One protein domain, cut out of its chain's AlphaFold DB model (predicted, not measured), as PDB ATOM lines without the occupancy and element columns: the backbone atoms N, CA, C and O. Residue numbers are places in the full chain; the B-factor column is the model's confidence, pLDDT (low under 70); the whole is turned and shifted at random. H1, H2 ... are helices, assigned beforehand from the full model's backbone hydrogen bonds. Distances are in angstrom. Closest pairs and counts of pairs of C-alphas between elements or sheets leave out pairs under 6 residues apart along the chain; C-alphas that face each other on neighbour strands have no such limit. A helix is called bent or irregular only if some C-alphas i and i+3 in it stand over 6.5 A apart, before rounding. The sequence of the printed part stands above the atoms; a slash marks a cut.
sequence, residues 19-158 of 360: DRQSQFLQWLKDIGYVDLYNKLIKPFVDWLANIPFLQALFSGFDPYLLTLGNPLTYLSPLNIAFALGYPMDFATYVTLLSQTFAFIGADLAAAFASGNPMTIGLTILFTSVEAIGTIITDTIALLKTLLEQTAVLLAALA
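AT A GLANCE: This is residues 19 to 158 of the 360 residues of an uncharacterized protein of Mycobacterium ulcerans str. Harvey (UniProt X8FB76). Two long helices, H7 and H8, lie side by side as a hairpin, and a row of short helices, H4, H5 and H6, packs along H8 on the side away from H7. H2 covers the far side of this row, with H1 near one end of the row and H3 near the other, and residues 149 to 158 of H8 stick out past the rest. The printed part has 140 residues with eight named helices, H1 to H8 in order, and no named strand; its class is all helix. It is loose, with a radius of gyration of the C-alphas of 17.8 A, and flat, spanning 62 by 34 by 16 A.

HOW THE PARTS SIT: H1, residues 21 to 30, touches H6, residues 77 to 85, at a steep tilt of 53 degrees, opposite ways; their closest C-alphas, of Gln 21 and Gly 85, are 3.9 A apart. H2, residues 33 to 49, has a kink of 39 degrees near residue 43 and is only just irregular, C-alphas 39 and 42 being 6.6 A apart. H2 touches H5, residues 71 to 75, closest at the C-alphas of Val 45 and Leu 72, 6.5 A. With residues 45 to 49 alone it touches H4, residues 65 to 68, closest at the C-alphas of Ala 49 and Leu 66, 5.3 A. H3, residues 52 to 58, only just touches H4, with 3 pairs of C-alphas within 8 A; the closest are those of Phe 58 and Leu 65, 7.6 A. The hub is H8, residues 117 to 158, touching H4, H5, H6 and H7. H6 touches residues 137 to 144 of H8 alone, closest at the C-alphas of Ala 83 and Ala 141, 4.5 A, at a shallow tilt of 34 degrees, only just short of steep, the same way. H7, residues 90 to 113, and H8 form a helical hairpin at a shallow tilt of 1 degree, opposite ways; their closest C-alphas, of Ala 111 and Ile 120, are 5.0 A apart. H2 and H8 are apart. Every O i to N i+4 pair is within hydrogen-bond range in H1, H3, H6, H7 and H8; in H2 it is 10 of 13, in H5 0 of 1, with 2 of 2 O i to N i+3 pairs within range, and H4 is too short for such a pair.

IN THESE COORDINATES: H1 begins at C-alpha 21, (-42.832, -10.097, 14.814). H2 is 21.9 A long, H7 34.1 A and H8 60.0 A, ending at C-alpha 158, (-50.782, 5.991, 38.029).

THE WHOLE: The C-alphas of Gly 115 and Ala 158 are the two farthest apart, 61.9 A. The printed part has no cut and no long link. The mean pLDDT of the printed part is 92.6, and no printed residue is under 70.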
ATOM      1  N   ASP A  19     -48.773  -9.970  18.773       91.08
ATOM      2  CA  ASP A  19     -47.580 -10.366  18.035       91.08
ATOM      3  C   ASP A  19     -47.201  -9.297  17.002       91.08
ATOM      4  O   ASP A  19     -47.960  -8.983  16.080       91.08
ATOM      5  N   ARG A  20     -46.016  -8.710  17.191       91.16
ATOM      6  CA  ARG A  20     -45.442  -7.682  16.310       91.16
ATOM      7  C   ARG A  20     -44.240  -8.201  15.526       91.16
ATOM      8  O   ARG A  20     -43.552  -7.398  14.895       91.16
ATOM      9  N   GLN A  21     -43.970  -9.506  15.525       92.39
ATOM     10  CA  GLN A  21     -42.832 -10.097  14.814       92.39
ATOM     11  C   GLN A  21     -42.805  -9.684  13.335       92.39
ATOM     12  O   GLN A  21     -41.761  -9.285  12.822       92.39
ATOM     13  N   SER A  22     -43.953  -9.695  12.654       93.52
ATOM     14  CA  SER A  22     -44.062  -9.255  11.255       93.52
ATOM     15  C   SER A  22     -43.745  -7.766  11.067       93.52
ATOM     16  O   SER A  22     -43.083  -7.402  10.097       93.52
ATOM     17  N   GLN A  23     -44.147  -6.911  12.012       94.56
ATOM     18  CA  GLN A  23     -43.846  -5.475  11.994       94.56
ATOM     19  C   GLN A  23     -42.348  -5.224  12.176       94.56
ATOM     20  O   GLN A  23     -41.769  -4.425  11.446       94.56
ATOM     21  N   PHE A  24     -41.702  -5.939  13.102       94.40
ATOM     22  CA  PHE A  24     -40.253  -5.855  13.280       94.40
ATOM     23  C   PHE A  24     -39.492  -6.406  12.077       94.40
ATOM     24  O   PHE A  24     -38.495  -5.815  11.676       94.40
ATOM     25  N   LEU A  25     -39.965  -7.488  11.456       95.02
ATOM     26  CA  LEU A  25     -39.362  -8.018  10.232       95.02
ATOM     27  C   LEU A  25     -39.467  -7.007   9.083       95.02
ATOM     28  O   LEU A  25     -38.482  -6.780   8.379       95.02
ATOM     29  N   GLN A  26     -40.622  -6.352   8.932       95.64
ATOM     30  CA  GLN A  26     -40.798  -5.278   7.955       95.64
ATOM     31  C   GLN A  26     -39.881  -4.089   8.264       95.64
ATOM     32  O   GLN A  26     -39.179  -3.620   7.377       95.64
ATOM     33  N   TRP A  27     -39.793  -3.662   9.523       96.78
ATOM     34  CA  TRP A  27     -38.876  -2.600   9.933       96.78
ATOM     35  C   TRP A  27     -37.404  -2.952   9.646       96.78
ATOM     36  O   TRP A  27     -36.674  -2.132   9.093       96.78
ATOM     37  N   LEU A  28     -36.972  -4.189   9.927       96.91
ATOM     38  CA  LEU A  28     -35.628  -4.684   9.591       96.91
ATOM     39  C   LEU A  28     -35.368  -4.682   8.078       96.91
ATOM     40  O   LEU A  28     -34.234  -4.474   7.637       96.91
ATOM     41  N   LYS A  29     -36.405  -4.930   7.275       96.45
ATOM     42  CA  LYS A  29     -36.339  -4.821   5.817       96.45
ATOM     43  C   LYS A  29     -36.199  -3.361   5.387       96.45
ATOM     44  O   LYS A  29     -35.318  -3.066   4.584       96.45
ATOM     45  N   ASP A  30     -36.992  -2.461   5.963       96.48
ATOM     46  CA  ASP A  30     -37.021  -1.035   5.618       96.48
ATOM     47  C   ASP A  30     -35.699  -0.323   5.942       96.48
ATOM     48  O   ASP A  30     -35.238   0.509   5.161       96.48
ATOM     49  N   ILE A  31     -35.032  -0.688   7.044       96.53
ATOM     50  CA  ILE A  31     -33.699  -0.157   7.387       96.53
ATOM     51  C   ILE A  31     -32.553  -0.818   6.597       96.53
ATOM     52  O   ILE A  31     -31.393  -0.453   6.775       96.53
ATOM     53  N   GLY A  32     -32.846  -1.820   5.758       95.02
ATOM     54  CA  GLY A  32     -31.851  -2.554   4.970       95.02
ATOM     55  C   GLY A  32     -31.055  -3.616   5.744       95.02
ATOM     56  O   GLY A  32     -30.086  -4.159   5.212       95.02
ATOM     57  N   TYR A  33     -31.448  -3.961   6.975       96.76
ATOM     58  CA  TYR A  33     -30.763  -4.991   7.768       96.76
ATOM     59  C   TYR A  33     -30.907  -6.386   7.151       96.76
ATOM     60  O   TYR A  33     -29.957  -7.164   7.153       96.76
ATOM     61  N   VAL A  34     -32.072  -6.698   6.573       96.19
ATOM     62  CA  VAL A  34     -32.288  -7.970   5.856       96.19
ATOM     63  C   VAL A  34     -31.279  -8.131   4.714       96.19
ATOM     64  O   VAL A  34     -30.667  -9.187   4.567       96.19
ATOM     65  N   ASP A  35     -31.045  -7.060   3.954       96.25
ATOM     66  CA  ASP A  35     -30.050  -7.018   2.884       96.25
ATOM     67  C   ASP A  35     -28.624  -7.180   3.412       96.25
ATOM     68  O   ASP A  35     -27.841  -7.942   2.843       96.25
ATOM     69  N   LEU A  36     -28.291  -6.484   4.503       96.23
ATOM     70  CA  LEU A  36     -26.999  -6.603   5.174       96.23
ATOM     71  C   LEU A  36     -26.748  -8.040   5.632       96.23
ATOM     72  O   LEU A  36     -25.696  -8.601   5.328       96.23
ATOM     73  N   TYR A  37     -27.717  -8.658   6.309       96.27
ATOM     74  CA  TYR A  37     -27.611 -10.040   6.762       96.27
ATOM     75  C   TYR A  37     -27.423 -10.988   5.575       96.27
ATOM     76  O   TYR A  37     -26.481 -11.776   5.568       96.27
ATOM     77  N   ASN A  38     -28.257 -10.875   4.541       96.04
ATOM     78  CA  ASN A  38     -28.200 -11.763   3.379       96.04
ATOM     79  C   ASN A  38     -26.904 -11.615   2.567       96.04
ATOM     80  O   ASN A  38     -26.410 -12.609   2.038       96.04
ATOM     81  N   LYS A  39     -26.346 -10.402   2.463       96.01
ATOM     82  CA  LYS A  39     -25.121 -10.132   1.688       96.01
ATOM     83  C   LYS A  39     -23.843 -10.394   2.480       96.01
ATOM     84  O   LYS A  39     -22.872 -10.862   1.893       96.01
ATOM     85  N   LEU A  40     -23.818 -10.068   3.774       95.14
ATOM     86  CA  LEU A  40     -22.599 -10.122   4.585       95.14
ATOM     87  C   LEU A  40     -22.547 -11.317   5.526       95.14
ATOM     88  O   LEU A  40     -21.474 -11.874   5.681       95.14
ATOM     89  N   ILE A  41     -23.651 -11.710   6.164       95.21
ATOM     90  CA  ILE A  41     -23.629 -12.683   7.270       95.21
ATOM     91  C   ILE A  41     -24.023 -14.080   6.787       95.21
ATOM     92  O   ILE A  41     -23.313 -15.055   7.042       95.21
ATOM     93  N   LYS A  42     -25.124 -14.178   6.035       94.75
ATOM     94  CA  LYS A  42     -25.660 -15.437   5.512       94.75
ATOM     95  C   LYS A  42     -24.622 -16.258   4.728       94.75
ATOM     96  O   LYS A  42     -24.567 -17.460   4.969       94.75
ATOM     97  N   PRO A  43     -23.742 -15.676   3.884       95.68
ATOM     98  CA  PRO A  43     -22.725 -16.460   3.184       95.68
ATOM     99  C   PRO A  43     -21.743 -17.170   4.123       95.68
ATOM    100  O   PRO A  43     -21.288 -18.260   3.795       95.68
ATOM    101  N   PHE A  44     -21.435 -16.603   5.296       93.60
ATOM    102  CA  PHE A  44     -20.597 -17.278   6.295       93.60
ATOM    103  C   PHE A  44     -21.351 -18.395   7.018       93.60
ATOM    104  O   PHE A  44     -20.760 -19.438   7.306       93.60
ATOM    105  N   VAL A  45     -22.649 -18.201   7.284       93.05
ATOM    106  CA  VAL A  45     -23.518 -19.256   7.832       93.05
ATOM    107  C   VAL A  45     -23.583 -20.436   6.869       93.05
ATOM    108  O   VAL A  45     -23.279 -21.567   7.253       93.05
ATOM    109  N   ASP A  46     -23.886 -20.152   5.604       93.82
ATOM    110  CA  ASP A  46     -23.965 -21.152   4.544       93.82
ATOM    111  C   ASP A  46     -22.599 -21.812   4.304       93.82
ATOM    112  O   ASP A  46     -22.535 -23.022   4.111       93.82
ATOM    113  N   TRP A  47     -21.496 -21.055   4.335       93.25
ATOM    114  CA  TRP A  47     -20.149 -21.608   4.176       93.25
ATOM    115  C   TRP A  47     -19.840 -22.660   5.242       93.25
ATOM    116  O   TRP A  47     -19.428 -23.761   4.879       93.25
ATOM    117  N   LEU A  48     -20.092 -22.365   6.524       91.80
ATOM    118  CA  LEU A  48     -19.854 -23.307   7.623       91.80
ATOM    119  C   LEU A  48     -20.725 -24.565   7.483       91.80
ATOM    120  O   LEU A  48     -20.225 -25.683   7.617       91.80
ATOM    121  N   ALA A  49     -22.009 -24.383   7.158       90.79
ATOM    122  CA  ALA A  49     -22.956 -25.478   6.959       90.79
ATOM    123  C   ALA A  49     -22.634 -26.347   5.726       90.79
ATOM    124  O   ALA A  49     -23.052 -27.503   5.662       90.79
ATOM    125  N   ASN A  50     -21.873 -25.818   4.760       92.37
ATOM    126  CA  ASN A  50     -21.476 -26.508   3.530       92.37
ATOM    127  C   ASN A  50     -20.044 -27.061   3.541       92.37
ATOM    128  O   ASN A  50     -19.557 -27.516   2.504       92.37
ATOM    129  N   ILE A  51     -19.356 -27.072   4.688       93.23
ATOM    130  CA  ILE A  51     -18.050 -27.732   4.800       93.23
ATOM    131  C   ILE A  51     -18.251 -29.258   4.704       93.23
ATOM    132  O   ILE A  51     -18.877 -29.834   5.597       93.23
ATOM    133  N   PRO A  52     -17.671 -29.956   3.701       92.50
ATOM    134  CA  PRO A  52     -17.929 -31.384   3.477       92.50
ATOM    135  C   PRO A  52     -17.570 -32.275   4.670       92.50
ATOM    136  O   PRO A  52     -18.280 -33.227   4.977       92.50
ATOM    137  N   PHE A  53     -16.480 -31.945   5.370       92.82
ATOM    138  CA  PHE A  53     -16.060 -32.644   6.584       92.82
ATOM    139  C   PHE A  53     -17.122 -32.566   7.688       92.82
ATOM    140  O   PHE A  53     -17.469 -33.583   8.282       92.82
ATOM    141  N   LEU A  54     -17.659 -31.369   7.939       92.03
ATOM    142  CA  LEU A  54     -18.675 -31.159   8.965       92.03
ATOM    143  C   LEU A  54     -19.993 -31.825   8.571       92.03
ATOM    144  O   LEU A  54     -20.585 -32.529   9.384       92.03
ATOM    145  N   GLN A  55     -20.411 -31.684   7.313       91.38
ATOM    146  CA  GLN A  55     -21.600 -32.371   6.814       91.38
ATOM    147  C   GLN A  55     -21.495 -33.881   7.004       91.38
ATOM    148  O   GLN A  55     -22.432 -34.476   7.516       91.38
ATOM    149  N   ALA A  56     -20.356 -34.495   6.675       90.44
ATOM    150  CA  ALA A  56     -20.159 -35.932   6.855       90.44
ATOM    151  C   ALA A  56     -20.197 -36.366   8.332       90.44
ATOM    152  O   ALA A  56     -20.683 -37.454   8.641       90.44
ATOM    153  N   LEU A  57     -19.699 -35.531   9.250       89.34
ATOM    154  CA  LEU A  57     -19.743 -35.822  10.687       89.34
ATOM    155  C   LEU A  57     -21.162 -35.762  11.262       89.34
ATOM    156  O   LEU A  57     -21.510 -36.580  12.113       89.34
ATOM    157  N   PHE A  58     -21.964 -34.799  10.809       90.00
ATOM    158  CA  PHE A  58     -23.281 -34.501  11.373       90.00
ATOM    159  C   PHE A  58     -24.447 -35.111  10.586       90.00
ATOM    160  O   PHE A  58     -25.525 -35.307  11.145       90.00
ATOM    161  N   SER A  59     -24.238 -35.521   9.329       86.73
ATOM    162  CA  SER A  59     -25.268 -36.149   8.486       86.73
ATOM    163  C   SER A  59     -25.858 -37.417   9.099       86.73
ATOM    164  O   SER A  59     -26.976 -37.795   8.763       86.73
ATOM    165  N   GLY A  60     -25.100 -38.088   9.972       78.05
ATOM    166  CA  GLY A  60     -25.516 -39.326  10.627       78.05
ATOM    167  C   GLY A  60     -26.540 -39.151  11.750       78.05
ATOM    168  O   GLY A  60     -27.159 -40.141  12.129       78.05
ATOM    169  N   PHE A  61     -26.732 -37.940  12.286       83.20
ATOM    170  CA  PHE A  61     -27.714 -37.728  13.354       83.20
ATOM    171  C   PHE A  61     -28.389 -36.359  13.316       83.20
ATOM    172  O   PHE A  61     -29.616 -36.317  13.379       83.20
ATOM    173  N   ASP A  62     -27.653 -35.253  13.180       85.90
ATOM    174  CA  ASP A  62     -28.261 -33.928  13.082       85.90
ATOM    175  C   ASP A  62     -27.513 -32.962  12.146       85.90
ATOM    176  O   ASP A  62     -26.580 -32.280  12.568       85.90
ATOM    177  N   PRO A  63     -27.946 -32.838  10.878       87.93
ATOM    178  CA  PRO A  63     -27.360 -31.875   9.952       87.93
ATOM    179  C   PRO A  63     -27.697 -30.411  10.296       87.93
ATOM    180  O   PRO A  63     -26.991 -29.511   9.836       87.93
ATOM    181  N   TYR A  64     -28.749 -30.144  11.082       89.18
ATOM    182  CA  TYR A  64     -29.182 -28.775  11.391       89.18
ATOM    183  C   TYR A  64     -28.335 -28.113  12.470       89.18
ATOM    184  O   TYR A  64     -28.209 -26.888  12.465       89.18
ATOM    185  N   LEU A  65     -27.691 -28.898  13.328       92.45
ATOM    186  CA  LEU A  65     -26.800 -28.422  14.380       92.45
ATOM    187  C   LEU A  65     -25.645 -27.549  13.853       92.45
ATOM    188  O   LEU A  65     -25.215 -26.626  14.541       92.45
ATOM    189  N   LEU A  66     -25.208 -27.734  12.601       92.09
ATOM    190  CA  LEU A  66     -24.243 -26.828  11.956       92.09
ATOM    191  C   LEU A  66     -24.790 -25.420  11.710       92.09
ATOM    192  O   LEU A  66     -24.034 -24.450  11.701       92.09
ATOM    193  N   THR A  67     -26.097 -25.314  11.490       91.19
ATOM    194  CA  THR A  67     -26.789 -24.038  11.298       91.19
ATOM    195  C   THR A  67     -27.218 -23.457  12.644       91.19
ATOM    196  O   THR A  67     -27.001 -22.271  12.882       91.19
ATOM    197  N   LEU A  68     -27.787 -24.276  13.534       90.78
ATOM    198  CA  LEU A  68     -28.270 -23.849  14.852       90.78
ATOM    199  C   LEU A  68     -27.128 -23.460  15.790       90.78
ATOM    200  O   LEU A  68     -27.176 -22.409  16.416       90.78
ATOM    201  N   GLY A  69     -26.049 -24.239  15.822       90.87
ATOM    202  CA  GLY A  69     -24.870 -23.914  16.617       90.87
ATOM    203  C   GLY A  69     -23.934 -22.893  15.957       90.87
ATOM    204  O   GLY A  69     -22.818 -22.689  16.436       90.87
ATOM    205  N   ASN A  70     -24.338 -22.258  14.851       92.85
ATOM    206  CA  ASN A  70     -23.604 -21.127  14.298       92.85
ATOM    207  C   ASN A  70     -24.064 -19.837  14.998       92.85
ATOM    208  O   ASN A  70     -25.228 -19.460  14.865       92.85
ATOM    209  N   PRO A  71     -23.182 -19.094  15.688       91.92
ATOM    210  CA  PRO A  71     -23.595 -17.895  16.417       91.92
ATOM    211  C   PRO A  71     -24.176 -16.808  15.497       91.92
ATOM    212  O   PRO A  71     -25.035 -16.034  15.915       91.92
ATOM    213  N   LEU A  72     -23.755 -16.765  14.229       93.69
ATOM    214  CA  LEU A  72     -24.230 -15.785  13.250       93.69
ATOM    215  C   LEU A  72     -25.693 -16.004  12.855       93.69
ATOM    216  O   LEU A  72     -26.370 -15.058  12.461       93.69
ATOM    217  N   THR A  73     -26.203 -17.221  13.013       93.17
ATOM    218  CA  THR A  73     -27.611 -17.548  12.781       93.17
ATOM    219  C   THR A  73     -28.544 -16.760  13.701       93.17
ATOM    220  O   THR A  73     -29.635 -16.354  13.292       93.17
ATOM    221  N   TYR A  74     -28.122 -16.478  14.935       93.56
ATOM    222  CA  TYR A  74     -28.902 -15.686  15.896       93.56
ATOM    223  C   TYR A  74     -29.012 -14.209  15.511       93.56
ATOM    224  O   TYR A  74     -29.891 -13.511  16.004       93.56
ATOM    225  N   LEU A  75     -28.194 -13.755  14.557       94.08
ATOM    226  CA  LEU A  75     -28.304 -12.430  13.945       94.08
ATOM    227  C   LEU A  75     -29.288 -12.402  12.770       94.08
ATOM    228  O   LEU A  75     -29.450 -11.355  12.138       94.08
ATOM    229  N   SER A  76     -29.934 -13.526  12.444       94.44
ATOM    230  CA  SER A  76     -30.926 -13.550  11.375       94.44
ATOM    231  C   SER A  76     -32.060 -12.563  11.669       94.44
ATOM    232  O   SER A  76     -32.491 -12.437  12.821       94.44
ATOM    233  N   PRO A  77     -32.594 -11.872  10.642       95.22
ATOM    234  CA  PRO A  77     -33.702 -10.944  10.826       95.22
ATOM    235  C   PRO A  77     -34.904 -11.591  11.516       95.22
ATOM    236  O   PRO A  77     -35.625 -10.924  12.244       95.22
ATOM    237  N   LEU A  78     -35.092 -12.899  11.322       93.53
ATOM    238  CA  LEU A  78     -36.164 -13.657  11.948       93.53
ATOM    239  C   LEU A  78     -35.950 -13.847  13.454       93.53
ATOM    240  O   LEU A  78     -36.883 -13.617  14.212       93.53
ATOM    241  N   ASN A  79     -34.736 -14.202  13.893       94.00
ATOM    242  CA  ASN A  79     -34.423 -14.334  15.321       94.00
ATOM    243  C   ASN A  79     -34.510 -12.981  16.039       94.00
ATOM    244  O   ASN A  79     -35.050 -12.902  17.139       94.00
ATOM    245  N   ILE A  80     -34.062 -11.904  15.388       94.82
ATOM    246  CA  ILE A  80     -34.194 -10.544  15.926       94.82
ATOM    247  C   ILE A  80     -35.668 -10.131  15.994       94.82
ATOM    248  O   ILE A  80     -36.120  -9.628  17.020       94.82
ATOM    249  N   ALA A  81     -36.442 -10.366  14.932       94.36
ATOM    250  CA  ALA A  81     -37.868 -10.052  14.916       94.36
ATOM    251  C   ALA A  81     -38.652 -10.865  15.952       94.36
ATOM    252  O   ALA A  81     -39.573 -10.334  16.564       94.36
ATOM    253  N   PHE A  82     -38.283 -12.127  16.173       93.80
ATOM    254  CA  PHE A  82     -38.857 -12.959  17.223       93.80
ATOM    255  C   PHE A  82     -38.509 -12.405  18.611       93.80
ATOM    256  O   PHE A  82     -39.416 -12.118  19.384       93.80
ATOM    257  N   ALA A  83     -37.228 -12.139  18.893       93.52
ATOM    258  CA  ALA A  83     -36.789 -11.578  20.172       93.52
ATOM    259  C   ALA A  83     -37.488 -10.250  20.517       93.52
ATOM    260  O   ALA A  83     -37.794  -9.986  21.676       93.52
ATOM    261  N   LEU A  84     -37.737  -9.401  19.517       93.84
ATOM    262  CA  LEU A  84     -38.321  -8.072  19.720       93.84
ATOM    263  C   LEU A  84     -39.851  -8.048  19.630       93.84
ATOM    264  O   LEU A  84     -40.495  -7.204  20.254       93.84
ATOM    265  N   GLY A  85     -40.435  -8.922  18.815       90.02
ATOM    266  CA  GLY A  85     -41.837  -8.848  18.416       90.02
ATOM    267  C   GLY A  85     -42.729  -9.925  19.005       90.02
ATOM    268  O   GLY A  85     -43.919  -9.657  19.187       90.02
ATOM    269  N   TYR A  86     -42.172 -11.095  19.318       91.63
ATOM    270  CA  TYR A  86     -42.955 -12.232  19.772       91.63
ATOM    271  C   TYR A  86     -43.386 -12.051  21.234       91.63
ATOM    272  O   TYR A  86     -42.552 -11.751  22.096       91.63
ATOM    273  N   PRO A  87     -44.677 -12.225  21.551       90.11
ATOM    274  CA  PRO A  87     -45.152 -12.113  22.909       90.11
ATOM    275  C   PRO A  87     -44.885 -13.426  23.653       90.11
ATOM    276  O   PRO A  87     -45.426 -14.474  23.314       90.11
ATOM    277  N   MET A  88     -44.039 -13.372  24.679       90.52
ATOM    278  CA  MET A  88     -43.653 -14.526  25.478       90.52
ATOM    279  C   MET A  88     -44.105 -14.373  26.931       90.52
ATOM    280  O   MET A  88     -43.765 -13.396  27.591       90.52
ATOM    281  N   ASP A  89     -44.856 -15.344  27.442       91.15
ATOM    282  CA  ASP A  89     -45.114 -15.497  28.874       91.15
ATOM    283  C   ASP A  89     -44.158 -16.534  29.489       91.15
ATOM    284  O   ASP A  89     -43.408 -17.223  28.791       91.15
ATOM    285  N   PHE A  90     -44.176 -16.670  30.818       91.49
ATOM    286  CA  PHE A  90     -43.318 -17.638  31.509       91.49
ATOM    287  C   PHE A  90     -43.584 -19.086  31.078       91.49
ATOM    288  O   PHE A  90     -42.643 -19.872  30.984       91.49
ATOM    289  N   ALA A  91     -44.841 -19.454  30.803       91.34
ATOM    290  CA  ALA A  91     -45.183 -20.808  30.377       91.34
ATOM    291  C   ALA A  91     -44.605 -21.121  28.989       91.34
ATOM    292  O   ALA A  91     -43.993 -22.177  28.800       91.34
ATOM    293  N   THR A  92     -44.724 -20.191  28.039       91.76
ATOM    294  CA  THR A  92     -44.139 -20.315  26.699       91.76
ATOM    295  C   THR A  92     -42.616 -20.318  26.765       91.76
ATOM    296  O   THR A  92     -41.999 -21.187  26.154       91.76
ATOM    297  N   TYR A  93     -42.007 -19.432  27.562       93.12
ATOM    298  CA  TYR A  93     -40.557 -19.401  27.785       93.12
ATOM    299  C   TYR A  93     -40.029 -20.750  28.296       93.12
ATOM    300  O   TYR A  93     -39.119 -21.331  27.708       93.12
ATOM    301  N   VAL A  94     -40.643 -21.303  29.350       94.90
ATOM    302  CA  VAL A  94     -40.248 -22.610  29.904       94.90
ATOM    303  C   VAL A  94     -40.481 -23.733  28.893       94.90
ATOM    304  O   VAL A  94     -39.649 -24.633  28.786       94.90
ATOM    305  N   THR A  95     -41.566 -23.675  28.118       94.75
ATOM    306  CA  THR A  95     -41.867 -24.677  27.086       94.75
ATOM    307  C   THR A  95     -40.800 -24.676  25.990       94.75
ATOM    308  O   THR A  95     -40.222 -25.727  25.709       94.75
ATOM    309  N   LEU A  96     -40.466 -23.512  25.429       92.50
ATOM    310  CA  LEU A  96     -39.436 -23.372  24.392       92.50
ATOM    311  C   LEU A  96     -38.045 -23.759  24.904       92.50
ATOM    312  O   LEU A  96     -37.306 -24.478  24.222       92.50
ATOM    313  N   LEU A  97     -37.714 -23.361  26.134       93.94
ATOM    314  CA  LEU A  97     -36.446 -23.711  26.761       93.94
ATOM    315  C   LEU A  97     -36.344 -25.223  27.006       93.94
ATOM    316  O   LEU A  97     -35.330 -25.839  26.676       93.94
ATOM    317  N   SER A  98     -37.412 -25.840  27.521       94.55
ATOM    318  CA  SER A  98     -37.471 -27.290  27.742       94.55
ATOM    319  C   SER A  98     -37.336 -28.073  26.436       94.55
ATOM    320  O   SER A  98     -36.590 -29.050  26.378       94.55
ATOM    321  N   GLN A  99     -37.978 -27.600  25.365       93.73
ATOM    322  CA  GLN A  99     -37.870 -28.188  24.036       93.73
ATOM    323  C   GLN A  99     -36.434 -28.093  23.505       93.73
ATOM    324  O   GLN A  99     -35.915 -29.058  22.948       93.73
ATOM    325  N   THR A 100     -35.773 -26.951  23.691       92.84
ATOM    326  CA  THR A 100     -34.382 -26.764  23.264       92.84
ATOM    327  C   THR A 100     -33.433 -27.702  24.001       92.84
ATOM    328  O   THR A 100     -32.661 -28.410  23.358       92.84
ATOM    329  N   PHE A 101     -33.545 -27.808  25.326       94.42
ATOM    330  CA  PHE A 101     -32.724 -28.751  26.088       94.42
ATOM    331  C   PHE A 101     -33.030 -30.218  25.775       94.42
ATOM    332  O   PHE A 101     -32.120 -31.045  25.824       94.42
ATOM    333  N   ALA A 102     -34.272 -30.554  25.414       95.07
ATOM    334  CA  ALA A 102     -34.610 -31.898  24.959       95.07
ATOM    335  C   ALA A 102     -33.890 -32.253  23.645       95.07
ATOM    336  O   ALA A 102     -33.346 -33.353  23.534       95.07
ATOM    337  N   PHE A 103     -33.831 -31.326  22.681       91.90
ATOM    338  CA  PHE A 103     -33.084 -31.537  21.436       91.90
ATOM    339  C   PHE A 103     -31.578 -31.613  21.671       91.90
ATOM    340  O   PHE A 103     -30.966 -32.588  21.252       91.90
ATOM    341  N   ILE A 104     -31.011 -30.694  22.459       93.91
ATOM    342  CA  ILE A 104     -29.593 -30.751  22.847       93.91
ATOM    343  C   ILE A 104     -29.262 -32.093  23.512       93.91
ATOM    344  O   ILE A 104     -28.247 -32.713  23.205       93.91
ATOM    345  N   GLY A 105     -30.127 -32.577  24.408       94.76
ATOM    346  CA  GLY A 105     -29.967 -33.888  25.035       94.76
ATOM    347  C   GLY A 105     -29.968 -35.034  24.019       94.76
ATOM    348  O   GLY A 105     -29.148 -35.947  24.129       94.76
ATOM    349  N   ALA A 106     -30.846 -34.975  23.014       94.13
ATOM    350  CA  ALA A 106     -30.899 -35.957  21.933       94.13
ATOM    351  C   ALA A 106     -29.644 -35.916  21.045       94.13
ATOM    352  O   ALA A 106     -29.097 -36.974  20.724       94.13
ATOM    353  N   ASP A 107     -29.148 -34.726  20.705       93.92
ATOM    354  CA  ASP A 107     -27.954 -34.559  19.872       93.92
ATOM    355  C   ASP A 107     -26.695 -35.019  20.604       93.92
ATOM    356  O   ASP A 107     -25.878 -35.746  20.039       93.92
ATOM    357  N   LEU A 108     -26.571 -34.696  21.896       95.61
ATOM    358  CA  LEU A 108     -25.498 -35.218  22.741       95.61
ATOM    359  C   LEU A 108     -25.567 -36.746  22.837       95.61
ATOM    360  O   LEU A 108     -24.548 -37.409  22.644       95.61
ATOM    361  N   ALA A 109     -26.745 -37.324  23.082       95.72
ATOM    362  CA  ALA A 109     -26.910 -38.776  23.141       95.72
ATOM    363  C   ALA A 109     -26.513 -39.454  21.818       95.72
ATOM    364  O   ALA A 109     -25.802 -40.461  21.833       95.72
ATOM    365  N   ALA A 110     -26.908 -38.881  20.678       93.72
ATOM    366  CA  ALA A 110     -26.536 -39.381  19.359       93.72
ATOM    367  C   ALA A 110     -25.027 -39.243  19.086       93.72
ATOM    368  O   ALA A 110     -24.398 -40.172  18.570       93.72
ATOM    369  N   ALA A 111     -24.416 -38.131  19.495       94.21
ATOM    370  CA  ALA A 111     -22.979 -37.929  19.373       94.21
ATOM    371  C   ALA A 111     -22.186 -38.923  20.231       94.21
ATOM    372  O   ALA A 111     -21.228 -39.520  19.738       94.21
ATOM    373  N   PHE A 112     -22.609 -39.182  21.471       94.85
ATOM    374  CA  PHE A 112     -22.005 -40.227  22.306       94.85
ATOM    375  C   PHE A 112     -22.216 -41.627  21.719       94.85
ATOM    376  O   PHE A 112     -21.288 -42.438  21.741       94.85
ATOM    377  N   ALA A 113     -23.383 -41.898  21.128       93.85
ATOM    378  CA  ALA A 113     -23.659 -43.164  20.450       93.85
ATOM    379  C   ALA A 113     -22.761 -43.395  19.221       93.85
ATOM    380  O   ALA A 113     -22.489 -44.545  18.878       93.85
ATOM    381  N   SER A 114     -22.255 -42.331  18.587       91.53
ATOM    382  CA  SER A 114     -21.316 -42.448  17.462       91.53
ATOM    383  C   SER A 114     -19.955 -43.038  17.856       91.53
ATOM    384  O   SER A 114     -19.237 -43.545  16.995       91.53
ATOM    385  N   GLY A 115     -19.563 -42.939  19.134       92.02
ATOM    386  CA  GLY A 115     -18.241 -43.349  19.622       92.02
ATOM    387  C   GLY A 115     -17.064 -42.541  19.055       92.02
ATOM    388  O   GLY A 115     -15.911 -42.869  19.337       92.02
ATOM    389  N   ASN A 116     -17.320 -41.493  18.266       92.41
ATOM    390  CA  ASN A 116     -16.290 -40.670  17.644       92.41
ATOM    391  C   ASN A 116     -15.995 -39.429  18.513       92.41
ATOM    392  O   ASN A 116     -16.874 -38.575  18.669       92.41
ATOM    393  N   PRO A 117     -14.766 -39.268  19.048       93.51
ATOM    394  CA  PRO A 117     -14.430 -38.139  19.916       93.51
ATOM    395  C   PRO A 117     -14.554 -36.779  19.215       93.51
ATOM    396  O   PRO A 117     -14.902 -35.795  19.866       93.51
ATOM    397  N   MET A 118     -14.331 -36.714  17.896       92.65
ATOM    398  CA  MET A 118     -14.509 -35.476  17.127       92.65
ATOM    399  C   MET A 118     -15.980 -35.085  17.029       92.65
ATOM    400  O   MET A 118     -16.316 -33.919  17.230       92.65
ATOM    401  N   THR A 119     -16.858 -36.055  16.763       93.77
ATOM    402  CA  THR A 119     -18.305 -35.822  16.732       93.77
ATOM    403  C   THR A 119     -18.794 -35.345  18.094       93.77
ATOM    404  O   THR A 119     -19.493 -34.340  18.162       93.77
ATOM    405  N   ILE A 120     -18.368 -35.990  19.185       94.33
ATOM    406  CA  ILE A 120     -18.729 -35.588  20.554       94.33
ATOM    407  C   ILE A 120     -18.261 -34.158  20.849       94.33
ATOM    408  O   ILE A 120     -19.069 -33.318  21.241       94.33
ATOM    409  N   GLY A 121     -16.978 -33.860  20.619       95.64
ATOM    410  CA  GLY A 121     -16.406 -32.545  20.919       95.64
ATOM    411  C   GLY A 121     -17.077 -31.410  20.144       95.64
ATOM    412  O   GLY A 121     -17.421 -30.383  20.728       95.64
ATOM    413  N   LEU A 122     -17.324 -31.604  18.844       94.68
ATOM    414  CA  LEU A 122     -18.013 -30.603  18.029       94.68
ATOM    415  C   LEU A 122     -19.494 -30.487  18.394       94.68
ATOM    416  O   LEU A 122     -20.006 -29.375  18.449       94.68
ATOM    417  N   THR A 123     -20.178 -31.591  18.703       95.81
ATOM    418  CA  THR A 123     -21.580 -31.542  19.154       95.81
ATOM    419  C   THR A 123     -21.704 -30.719  20.426       95.81
ATOM    420  O   THR A 123     -22.564 -29.847  20.492       95.81
ATOM    421  N   ILE A 124     -20.817 -30.921  21.407       96.42
ATOM    422  CA  ILE A 124     -20.789 -30.105  22.630       96.42
ATOM    423  C   ILE A 124     -20.612 -28.624  22.277       96.42
ATOM    424  O   ILE A 124     -21.340 -27.786  22.803       96.42
ATOM    425  N   LEU A 125     -19.691 -28.294  21.368       96.00
ATOM    426  CA  LEU A 125     -19.460 -26.913  20.943       96.00
ATOM    427  C   LEU A 125     -20.711 -26.286  20.307       96.00
ATOM    428  O   LEU A 125     -21.159 -25.231  20.752       96.00
ATOM    429  N   PHE A 126     -21.285 -26.931  19.292       95.44
ATOM    430  CA  PHE A 126     -22.430 -26.398  18.552       95.44
ATOM    431  C   PHE A 126     -23.709 -26.360  19.400       95.44
ATOM    432  O   PHE A 126     -24.396 -25.343  19.393       95.44
ATOM    433  N   THR A 127     -23.996 -27.395  20.195       95.48
ATOM    434  CA  THR A 127     -25.150 -27.381  21.118       95.48
ATOM    435  C   THR A 127     -25.000 -26.343  22.226       95.48
ATOM    436  O   THR A 127     -25.993 -25.764  22.657       95.48
ATOM    437  N   SER A 128     -23.771 -26.050  22.672       96.23
ATOM    438  CA  SER A 128     -23.529 -24.961  23.627       96.23
ATOM    439  C   SER A 128     -23.862 -23.605  23.011       96.23
ATOM    440  O   SER A 128     -24.511 -22.782  23.655       96.23
ATOM    441  N   VAL A 129     -23.449 -23.371  21.759       94.86
ATOM    442  CA  VAL A 129     -23.823 -22.149  21.033       94.86
ATOM    443  C   VAL A 129     -25.331 -22.092  20.817       94.86
ATOM    444  O   VAL A 129     -25.912 -21.027  21.023       94.86
ATOM    445  N   GLU A 130     -25.961 -23.221  20.473       94.81
ATOM    446  CA  GLU A 130     -27.412 -23.289  20.319       94.81
ATOM    447  C   GLU A 130     -28.111 -22.867  21.614       94.81
ATOM    448  O   GLU A 130     -28.908 -21.932  21.609       94.81
ATOM    449  N   ALA A 131     -27.740 -23.494  22.735       94.76
ATOM    450  CA  ALA A 131     -28.300 -23.207  24.049       94.76
ATOM    451  C   ALA A 131     -28.177 -21.724  24.408       94.76
ATOM    452  O   ALA A 131     -29.149 -21.093  24.823       94.76
ATOM    453  N   ILE A 132     -26.982 -21.151  24.241       94.65
ATOM    454  CA  ILE A 132     -26.723 -19.746  24.566       94.65
ATOM    455  C   ILE A 132     -27.576 -18.832  23.684       94.65
ATOM    456  O   ILE A 132     -28.237 -17.928  24.197       94.65
ATOM    457  N   GLY A 133     -27.587 -19.067  22.371       94.04
ATOM    458  CA  GLY A 133     -28.322 -18.231  21.429       94.04
ATOM    459  C   GLY A 133     -29.834 -18.282  21.649       94.04
ATOM    460  O   GLY A 133     -30.483 -17.232  21.659       94.04
ATOM    461  N   THR A 134     -30.403 -19.466  21.897       93.36
ATOM    462  CA  THR A 134     -31.836 -19.607  22.206       93.36
ATOM    463  C   THR A 134     -32.188 -18.972  23.542       93.36
ATOM    464  O   THR A 134     -33.151 -18.216  23.600       93.36
ATOM    465  N   ILE A 135     -31.385 -19.193  24.594       94.51
ATOM    466  CA  ILE A 135     -31.626 -18.592  25.915       94.51
ATOM    467  C   ILE A 135     -31.659 -17.074  25.794       94.51
ATOM    468  O   ILE A 135     -32.582 -16.447  26.306       94.51
ATOM    469  N   ILE A 136     -30.681 -16.475  25.110       94.15
ATOM    470  CA  ILE A 136     -30.635 -15.021  24.928       94.15
ATOM    471  C   ILE A 136     -31.871 -14.538  24.165       94.15
ATOM    472  O   ILE A 136     -32.532 -13.604  24.615       94.15
ATOM    473  N   THR A 137     -32.205 -15.183  23.047       93.90
ATOM    474  CA  THR A 137     -33.335 -14.787  22.192       93.90
ATOM    475  C   THR A 137     -34.667 -14.863  22.952       93.90
ATOM    476  O   THR A 137     -35.415 -13.883  22.980       93.90
ATOM    477  N   ASP A 138     -34.929 -15.980  23.631       93.65
ATOM    478  CA  ASP A 138     -36.156 -16.208  24.402       93.65
ATOM    479  C   ASP A 138     -36.224 -15.286  25.632       93.65
ATOM    480  O   ASP A 138     -37.280 -14.749  25.968       93.65
ATOM    481  N   THR A 139     -35.085 -15.031  26.287       95.04
ATOM    482  CA  THR A 139     -35.020 -14.116  27.439       95.04
ATOM    483  C   THR A 139     -35.316 -12.678  27.024       95.04
ATOM    484  O   THR A 139     -36.009 -11.974  27.755       95.04
ATOM    485  N   ILE A 140     -34.832 -12.223  25.862       93.60
ATOM    486  CA  ILE A 140     -35.157 -10.882  25.350       93.60
ATOM    487  C   ILE A 140     -36.665 -10.768  25.104       93.60
ATOM    488  O   ILE A 140     -37.263  -9.788  25.551       93.60
ATOM    489  N   ALA A 141     -37.285 -11.775  24.478       92.54
ATOM    490  CA  ALA A 141     -38.729 -11.788  24.236       92.54
ATOM    491  C   ALA A 141     -39.533 -11.725  25.546       92.54
ATOM    492  O   ALA A 141     -40.447 -10.907  25.667       92.54
ATOM    493  N   LEU A 142     -39.149 -12.517  26.556       94.94
ATOM    494  CA  LEU A 142     -39.776 -12.506  27.882       94.94
ATOM    495  C   LEU A 142     -39.575 -11.173  28.621       94.94
ATOM    496  O   LEU A 142     -40.511 -10.624  29.198       94.94
ATOM    497  N   LEU A 143     -38.359 -10.624  28.635       94.39
ATOM    498  CA  LEU A 143     -38.096  -9.340  29.294       94.39
ATOM    499  C   LEU A 143     -38.871  -8.208  28.621       94.39
ATOM    500  O   LEU A 143     -39.405  -7.335  29.307       94.39
ATOM    501  N   LYS A 144     -38.961  -8.236  27.289       93.27
ATOM    502  CA  LYS A 144     -39.732  -7.271  26.506       93.27
ATOM    503  C   LYS A 144     -41.213  -7.324  26.867       93.27
ATOM    504  O   LYS A 144     -41.807  -6.272  27.103       93.27
ATOM    505  N   THR A 145     -41.825  -8.507  26.923       90.52
ATOM    506  CA  THR A 145     -43.250  -8.626  27.273       90.52
ATOM    507  C   THR A 145     -43.524  -8.233  28.707       90.52
ATOM    508  O   THR A 145     -44.464  -7.478  28.948       90.52
ATOM    509  N   LEU A 146     -42.682  -8.668  29.644       90.78
ATOM    510  CA  LEU A 146     -42.798  -8.258  31.038       90.78
ATOM    511  C   LEU A 146     -42.687  -6.742  31.163       90.78
ATOM    512  O   LEU A 146     -43.473  -6.141  31.890       90.78
ATOM    513  N   LEU A 147     -41.778  -6.097  30.429       90.66
ATOM    514  CA  LEU A 147     -41.655  -4.640  30.439       90.66
ATOM    515  C   LEU A 147     -42.920  -3.949  29.905       90.66
ATOM    516  O   LEU A 147     -43.381  -2.990  30.522       90.66
ATOM    517  N   GLU A 148     -43.510  -4.442  28.813       89.29
ATOM    518  CA  GLU A 148     -44.774  -3.910  28.278       89.29
ATOM    519  C   GLU A 148     -45.934  -4.093  29.267       89.29
ATOM    520  O   GLU A 148     -46.664  -3.139  29.537       89.29
ATOM    521  N   GLN A 149     -46.062  -5.272  29.878       87.49
ATOM    522  CA  GLN A 149     -47.078  -5.542  30.899       87.49
ATOM    523  C   GLN A 149     -46.880  -4.668  32.141       87.49
ATOM    524  O   GLN A 149     -47.840  -4.108  32.674       87.49
ATOM    525  N   THR A 150     -45.630  -4.475  32.574       85.87
ATOM    526  CA  THR A 150     -45.299  -3.612  33.717       85.87
ATOM    527  C   THR A 150     -45.594  -2.144  33.404       85.87
ATOM    528  O   THR A 150     -46.096  -1.426  34.266       85.87
ATOM    529  N   ALA A 151     -45.338  -1.691  32.174       86.91
ATOM    530  CA  ALA A 151     -45.670  -0.337  31.735       86.91
ATOM    531  C   ALA A 151     -47.190  -0.100  31.706       86.91
ATOM    532  O   ALA A 151     -47.654   0.933  32.195       86.91
ATOM    533  N   VAL A 152     -47.968  -1.066  31.205       84.83
ATOM    534  CA  VAL A 152     -49.442  -1.026  31.237       84.83
ATOM    535  C   VAL A 152     -49.948  -1.001  32.679       84.83
ATOM    536  O   VAL A 152     -50.788  -0.170  33.025       84.83
ATOM    537  N   LEU A 153     -49.390  -1.850  33.545       85.36
ATOM    538  CA  LEU A 153     -49.727  -1.894  34.965       85.36
ATOM    539  C   LEU A 153     -49.400  -0.572  35.678       85.36
ATOM    540  O   LEU A 153     -50.196  -0.085  36.481       85.36
ATOM    541  N   LEU A 154     -48.256   0.044  35.370       84.67
ATOM    542  CA  LEU A 154     -47.863   1.327  35.948       84.67
ATOM    543  C   LEU A 154     -48.784   2.459  35.480       84.67
ATOM    544  O   LEU A 154     -49.220   3.262  36.302       84.67
ATOM    545  N   ALA A 155     -49.133   2.502  34.191       82.67
ATOM    546  CA  ALA A 155     -50.084   3.475  33.651       82.67
ATOM    547  C   ALA A 155     -51.486   3.310  34.266       82.67
ATOM    548  O   ALA A 155     -52.155   4.299  34.570       82.67
ATOM    549  N   ALA A 156     -51.905   2.069  34.512       81.17
ATOM    550  CA  ALA A 156     -53.158   1.737  35.181       81.17
ATOM    551  C   ALA A 156     -53.200   2.173  36.654       81.17
ATOM    552  O   ALA A 156     -54.231   2.644  37.140       81.17
ATOM    553  N   LEU A 157     -52.084   2.019  37.369       80.19
ATOM    554  CA  LEU A 157     -51.959   2.384  38.780       80.19
ATOM    555  C   LEU A 157     -51.644   3.871  38.988       80.19
ATOM    556  O   LEU A 157     -51.931   4.397  40.064       80.19
ATOM    557  N   ALA A 158     -51.109   4.566  37.979       81.88
ATOM    558  CA  ALA A 158     -50.782   5.991  38.029       81.88
ATOM    559  C   ALA A 158     -51.915   6.877  38.591       81.88
ATOM    560  O   ALA A 158     -51.634   7.656  39.503       81.88
TER     561      ALA A 158